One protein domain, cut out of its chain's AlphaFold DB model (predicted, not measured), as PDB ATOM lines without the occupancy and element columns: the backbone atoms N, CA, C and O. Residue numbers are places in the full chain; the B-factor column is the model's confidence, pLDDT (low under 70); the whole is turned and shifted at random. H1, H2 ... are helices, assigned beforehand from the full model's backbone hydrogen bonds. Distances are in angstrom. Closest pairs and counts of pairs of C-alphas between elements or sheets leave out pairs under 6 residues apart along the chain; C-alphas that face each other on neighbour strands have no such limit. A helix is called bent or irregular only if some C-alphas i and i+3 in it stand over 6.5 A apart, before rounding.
ATOM      1  N   ASP A  14     -40.172 132.183  93.101       95.69
ATOM      2  CA  ASP A  14     -39.754 131.183  92.127       95.69
ATOM      3  C   ASP A  14     -39.781 131.780  90.717       95.69
ATOM      4  O   ASP A  14     -38.785 131.661  89.998       95.69
ATOM      5  N   ASP A  15     -40.830 132.536  90.364       95.62
ATOM      6  CA  ASP A  15     -40.864 133.314  89.114       95.62
ATOM      7  C   ASP A  15     -39.705 134.317  89.053       95.62
ATOM      8  O   ASP A  15     -38.964 134.366  88.071       95.62
ATOM      9  N   ILE A  16     -39.478 135.085  90.127       94.50
ATOM     10  CA  ILE A  16     -38.388 136.073  90.170       94.50
ATOM     11  C   ILE A  16     -37.028 135.396  89.978       94.50
ATOM     12  O   ILE A  16     -36.208 135.884  89.196       94.50
ATOM     13  N   ARG A  17     -36.778 134.270  90.657       95.31
ATOM     14  CA  ARG A  17     -35.538 133.505  90.478       95.31
ATOM     15  C   ARG A  17     -35.395 133.000  89.054       95.31
ATOM     16  O   ARG A  17     -34.319 133.168  88.482       95.31
ATOM     17  N   LEU A  18     -36.439 132.407  88.483       97.00
ATOM     18  CA  LEU A  18     -36.398 131.879  87.122       97.00
ATOM     19  C   LEU A  18     -36.099 132.993  86.117       97.00
ATOM     20  O   LEU A  18     -35.223 132.845  85.267       97.00
ATOM     21  N   ARG A  19     -36.760 134.141  86.267       97.00
ATOM     22  CA  ARG A  19     -36.565 135.305  85.401       97.00
ATOM     23  C   ARG A  19     -35.171 135.892  85.502       97.00
ATOM     24  O   ARG A  19     -34.630 136.255  84.468       97.00
ATOM     25  N   ILE A  20     -34.597 135.993  86.703       97.19
ATOM     26  CA  ILE A  20     -33.216 136.469  86.883       97.19
ATOM     27  C   ILE A  20     -32.232 135.481  86.249       97.19
ATOM     28  O   ILE A  20     -31.354 135.896  85.502       97.19
ATOM     29  N   ASN A  21     -32.387 134.178  86.494       96.94
ATOM     30  CA  ASN A  21     -31.473 133.164  85.955       96.94
ATOM     31  C   ASN A  21     -31.619 132.959  84.439       96.94
ATOM     32  O   ASN A  21     -30.668 132.529  83.796       96.94
ATOM     33  N   GLY A  22     -32.784 133.270  83.867       97.06
ATOM     34  CA  GLY A  22     -33.053 133.153  82.434       97.06
ATOM     35  C   GLY A  22     -32.562 134.328  81.582       97.06
ATOM     36  O   GLY A  22     -32.764 134.307  80.370       97.06
ATOM     37  N   LYS A  23     -31.960 135.365  82.178       98.12
ATOM     38  CA  LYS A  23     -31.438 136.516  81.424       98.12
ATOM     39  C   LYS A  23     -30.222 136.141  80.593       98.12
ATOM     40  O   LYS A  23     -29.404 135.311  80.987       98.12
ATOM     41  N   THR A  24     -30.103 136.798  79.448       97.25
ATOM     42  CA  THR A  24     -29.033 136.557  78.479       97.25
ATOM     43  C   THR A  24     -27.994 137.675  78.494       97.25
ATOM     44  O   THR A  24     -28.244 138.771  78.993       97.25
ATOM     45  N   ALA A  25     -26.833 137.426  77.886       95.81
ATOM     46  CA  ALA A  25     -25.805 138.447  77.677       95.81
ATOM     47  C   ALA A  25     -26.342 139.672  76.906       95.81
ATOM     48  O   ALA A  25     -26.062 140.808  77.275       95.81
ATOM     49  N   ALA A  26     -27.203 139.455  75.905       96.62
ATOM     50  CA  ALA A  26     -27.835 140.539  75.153       96.62
ATOM     51  C   ALA A  26     -28.751 141.410  76.033       96.62
ATOM     52  O   ALA A  26     -28.789 142.631  75.878       96.62
ATOM     53  N   ASP A  27     -29.462 140.802  76.992       96.94
ATOM     54  CA  ASP A  27     -30.264 141.552  77.964       96.94
ATOM     55  C   ASP A  27     -29.384 142.418  78.870       96.94
ATOM     56  O   ASP A  27     -29.746 143.556  79.167       96.94
ATOM     57  N   VAL A  28     -28.227 141.892  79.287       96.00
ATOM     58  CA  VAL A  28     -27.241 142.620  80.100       96.00
ATOM     59  C   VAL A  28     -26.671 143.801  79.319       96.00
ATOM     60  O   VAL A  28     -26.669 144.921  79.822       96.00
ATOM     61  N   GLU A  29     -26.239 143.588  78.078       94.69
ATOM     62  CA  GLU A  29     -25.700 144.653  77.226       94.69
ATOM     63  C   GLU A  29     -26.730 145.749  76.964       94.69
ATOM     64  O   GLU A  29     -26.414 146.936  77.059       94.69
ATOM     65  N   ARG A  30     -27.983 145.372  76.692       95.81
ATOM     66  CA  ARG A  30     -29.083 146.332  76.570       95.81
ATOM     67  C   ARG A  30     -29.246 147.133  77.861       95.81
ATOM     68  O   ARG A  30     -29.295 148.358  77.803       95.81
ATOM     69  N   ALA A  31     -29.280 146.459  79.012       95.81
ATOM     70  CA  ALA A  31     -29.427 147.095  80.320       95.81
ATOM     71  C   ALA A  31     -28.274 148.059  80.655       95.81
ATOM     72  O   ALA A  31     -28.510 149.114  81.238       95.81
ATOM     73  N   LEU A  32     -27.041 147.746  80.254       93.44
ATOM     74  CA  LEU A  32     -25.878 148.617  80.467       93.44
ATOM     75  C   LEU A  32     -25.887 149.879  79.591       93.44
ATOM     76  O   LEU A  32     -25.220 150.855  79.928       93.44
ATOM     77  N   ASN A  33     -26.619 149.869  78.475       93.31
ATOM     78  CA  ASN A  33     -26.631 150.962  77.499       93.31
ATOM     79  C   ASN A  33     -27.861 151.884  77.599       93.31
ATOM     80  O   ASN A  33     -27.926 152.884  76.881       93.31
ATOM     81  N   VAL A  34     -28.837 151.588  78.463       95.00
ATOM     82  CA  VAL A  34     -30.007 152.459  78.667       95.00
ATOM     83  C   VAL A  34     -29.735 153.544  79.709       95.00
ATOM     84  O   VAL A  34     -29.062 153.327  80.711       95.00
ATOM     85  N   SER A  35     -30.308 154.729  79.497       93.19
ATOM     86  CA  SER A  35     -30.190 155.860  80.427       93.19
ATOM     87  C   SER A  35     -31.105 155.747  81.652       93.19
ATOM     88  O   SER A  35     -30.841 156.371  82.678       93.19
ATOM     89  N   GLN A  36     -32.182 154.962  81.558       95.75
ATOM     90  CA  GLN A  36     -33.104 154.682  82.656       95.75
ATOM     91  C   GLN A  36     -33.379 153.184  82.732       95.75
ATOM     92  O   GLN A  36     -33.873 152.588  81.776       95.75
ATOM     93  N   LEU A  37     -33.073 152.591  83.885       95.06
ATOM     94  CA  LEU A  37     -33.261 151.165  84.120       95.06
ATOM     95  C   LEU A  37     -34.712 150.850  84.466       95.06
ATOM     96  O   LEU A  37     -35.302 151.435  85.380       95.06
ATOM     97  N   THR A  38     -35.264 149.856  83.781       96.12
ATOM     98  CA  THR A  38     -36.507 149.209  84.196       96.12
ATOM     99  C   THR A  38     -36.223 148.084  85.196       96.12
ATOM    100  O   THR A  38     -35.085 147.653  85.391       96.12
ATOM    101  N   ARG A  39     -37.281 147.539  85.813       93.81
ATOM    102  CA  ARG A  39     -37.173 146.333  86.654       93.81
ATOM    103  C   ARG A  39     -36.529 145.169  85.895       93.81
ATOM    104  O   ARG A  39     -35.769 144.412  86.488       93.81
ATOM    105  N   ASP A  40     -36.876 145.005  84.622       95.00
ATOM    106  CA  ASP A  40     -36.403 143.883  83.815       95.00
ATOM    107  C   ASP A  40     -34.910 144.018  83.482       95.00
ATOM    108  O   ASP A  40     -34.167 143.039  83.560       95.00
ATOM    109  N   ASP A  41     -34.459 145.250  83.241       96.00
ATOM    110  CA  ASP A  41     -33.041 145.569  83.055       96.00
ATOM    111  C   ASP A  41     -32.258 145.321  84.352       96.00
ATOM    112  O   ASP A  41     -31.194 144.709  84.333       96.00
ATOM    113  N   MET A  42     -32.824 145.685  85.510       94.50
ATOM    114  CA  MET A  42     -32.227 145.367  86.813       94.50
ATOM    115  C   MET A  42     -32.078 143.855  87.034       94.50
ATOM    116  O   MET A  42     -31.072 143.409  87.576       94.50
ATOM    117  N   MET A  43     -33.056 143.052  86.601       96.12
ATOM    118  CA  MET A  43     -32.956 141.589  86.664       96.12
ATOM    119  C   MET A  43     -31.831 141.059  85.770       96.12
ATOM    120  O   MET A  43     -31.138 140.132  86.180       96.12
ATOM    121  N   ALA A  44     -31.620 141.652  84.589       96.81
ATOM    122  CA  ALA A  44     -30.491 141.317  83.720       96.81
ATOM    123  C   ALA A  44     -29.153 141.600  84.410       96.81
ATOM    124  O   ALA A  44     -28.305 140.712  84.477       96.81
ATOM    125  N   LEU A  45     -28.997 142.778  85.015       94.88
ATOM    126  CA  LEU A  45     -27.767 143.167  85.715       94.88
ATOM    127  C   LEU A  45     -27.461 142.317  86.964       94.88
ATOM    128  O   LEU A  45     -26.305 142.222  87.363       94.88
ATOM    129  N   LEU A  46     -28.473 141.695  87.573       94.56
ATOM    130  CA  LEU A  46     -28.317 140.782  88.715       94.56
ATOM    131  C   LEU A  46     -28.163 139.306  88.309       94.56
ATOM    132  O   LEU A  46     -27.991 138.446  89.174       94.56
ATOM    133  N   SER A  47     -28.276 138.991  87.018       95.94
ATOM    134  CA  SER A  47     -28.239 137.616  86.524       95.94
ATOM    135  C   SER A  47     -26.823 137.034  86.472       95.94
ATOM    136  O   SER A  47     -25.850 137.785  86.380       95.94
ATOM    137  N   PRO A  48     -26.675 135.695  86.422       96.06
ATOM    138  CA  PRO A  48     -25.376 135.062  86.187       96.06
ATOM    139  C   PRO A  48     -24.695 135.527  84.891       96.06
ATOM    140  O   PRO A  48     -23.470 135.632  84.846       96.06
ATOM    141  N   ALA A  49     -25.470 135.865  83.853       95.75
ATOM    142  CA  ALA A  49     -24.944 136.371  82.586       95.75
ATOM    143  C   ALA A  49     -24.201 137.710  82.739       95.75
ATOM    144  O   ALA A  49     -23.316 138.014  81.941       95.75
ATOM    145  N   ALA A  50     -24.500 138.489  83.785       94.31
ATOM    146  CA  ALA A  50     -23.808 139.744  84.061       94.31
ATOM    147  C   ALA A  50     -22.391 139.545  84.620       94.31
ATOM    148  O   ALA A  50     -21.592 140.479  84.571       94.31
ATOM    149  N   SER A  51     -22.041 138.345  85.103       90.75
ATOM    150  CA  SER A  51     -20.761 138.094  85.779       90.75
ATOM    151  C   SER A  51     -19.543 138.478  84.934       90.75
ATOM    152  O   SER A  51     -18.572 138.991  85.482       90.75
ATOM    153  N   GLY A  52     -19.594 138.271  83.612       86.25
ATOM    154  CA  GLY A  52     -18.505 138.628  82.690       86.25
ATOM    155  C   GLY A  52     -18.343 140.132  82.439       86.25
ATOM    156  O   GLY A  52     -17.315 140.562  81.928       86.25
ATOM    157  N   TYR A  53     -19.334 140.942  82.816       87.50
ATOM    158  CA  TYR A  53     -19.338 142.393  82.611       87.50
ATOM    159  C   TYR A  53     -18.910 143.161  83.869       87.50
ATOM    160  O   TYR A  53     -18.498 144.314  83.770       87.50
ATOM    161  N   LEU A  54     -18.976 142.536  85.054       77.31
ATOM    162  CA  LEU A  54     -18.692 143.198  86.333       77.31
ATOM    163  C   LEU A  54     -17.232 143.638  86.470       77.31
ATOM    164  O   LEU A  54     -16.975 144.737  86.953       77.31
ATOM    165  N   GLU A  55     -16.283 142.815  86.028       79.44
ATOM    166  CA  GLU A  55     -14.853 143.135  86.111       79.44
ATOM    167  C   GLU A  55     -14.469 144.332  85.212       79.44
ATOM    168  O   GLU A  55     -13.896 145.294  85.733       79.44
ATOM    169  N   PRO A  56     -14.845 144.379  83.915       75.50
ATOM    170  CA  PRO A  56     -14.640 145.567  83.083       75.50
ATOM    171  C   PRO A  56     -15.284 146.849  83.635       75.50
ATOM    172  O   PRO A  56     -14.736 147.937  83.462       75.50
ATOM    173  N   LEU A  57     -16.445 146.739  84.293       77.94
ATOM    174  CA  LEU A  57     -17.125 147.883  84.909       77.94
ATOM    175  C   LEU A  57     -16.406 148.368  86.174       77.94
ATOM    176  O   LEU A  57     -16.273 149.575  86.377       77.94
ATOM    177  N   ALA A  58     -15.934 147.442  87.012       78.75
ATOM    178  CA  ALA A  58     -15.260 147.746  88.272       78.75
ATOM    179  C   ALA A  58     -13.860 148.337  88.067       78.75
ATOM    180  O   ALA A  58     -13.451 149.220  88.819       78.75
ATOM    181  N   ASN A  59     -13.148 147.898  87.028       78.12
ATOM    182  CA  ASN A  59     -11.796 148.375  86.734       78.12
ATOM    183  C   ASN A  59     -11.760 149.788  86.128       78.12
ATOM    184  O   ASN A  59     -10.678 150.331  85.919       78.12
ATOM    185  N   GLY A  60     -12.928 150.397  85.886       62.66
ATOM    186  CA  GLY A  60     -13.048 151.628  85.122       62.66
ATOM    187  C   GLY A  60     -12.713 151.342  83.663       62.66
ATOM    188  O   GLY A  60     -11.660 150.802  83.338       62.66
TER     189      GLY A  60
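What this domain is: This is residues 14 to 60 of the 63 residues of the protein "Thiamine biosynthesis protein" of Escherichia coli (UniProt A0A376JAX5). Two short helices, H2 and H3, are packed steeply against each other as a small core, while H1 and H4 reach out from it in opposite directions and make the long axis of the whole. The link between H2 and H3 loops round on the side of this core away from H1 and H4. The printed part has 47 residues with four named helices, in the order H1, H2, H3, H4, and no named strand; its class is all helix. It is compact, with a radius of gyration of the C-alphas of 10.5 A, yet elongated in outline, spanning 34 by 21 by 15 A.

Where its parts are: H1, residues 14 to 21, begins at C-alpha 14, (-39.754, 131.183, 92.127), and is 10.5 A from first to last C-alpha. H2, residues 25 to 33, is 12.5 A long and begins at C-alpha 25, (-25.805, 138.447, 77.677). H3, residues 39 to 45, is 10.0 A long. H4, residues 48 to 58, is the longest helix at 16.4 A and ends at C-alpha 58, (-15.260, 147.746, 88.272). H4 is irregular, but only just: C-alphas 49 and 52 are 6.8 A apart.

How they stand to each other: H1 and H2 are apart. H1 and H3 only just touch, with 3 pairs of C-alphas within 8 A; the closest are those of Ile 20 and Met 43, 5.1 A apart. They run the same way at a steep tilt of 47 degrees. H1 and H4 are close but not clearly touching, the closest C-alphas being those of Asn 21 and Pro 48 at 6.4 A. H2 and H3 touch, with 11 pairs of C-alphas within 8 A; the closest are those of Ala 31 and Asp 41, 4.8 A apart. They run opposite ways at a steep tilt of 69.6 degrees, only just short of about perpendicular. H2 and H4 touch only at their ends, the closest C-alphas being those of Ala 25 and Ala 49 at 5.4 A, and they run the same way at a steep tilt of 39 degrees. H3 and H4 are close but not clearly touching, the closest C-alphas being those of Ala 44 and Ala 50 at 6.9 A. In H1, H2 and H3 every O i to N i+4 pair is within hydrogen-bond range; in H4 it is 3 of 7, beside 4 of 8 O i to N i+3 pairs.

The domain as a whole: The two C-alphas farthest apart are those of Asp 14 and Gly 60, 34.4 A. The printed part has no cut, and the links H1 to H2, H2 to H3 and H3 to H4 are tight. The mean pLDDT of the printed part is 92.2; that of H4 is 85, and residue 60 is under 70.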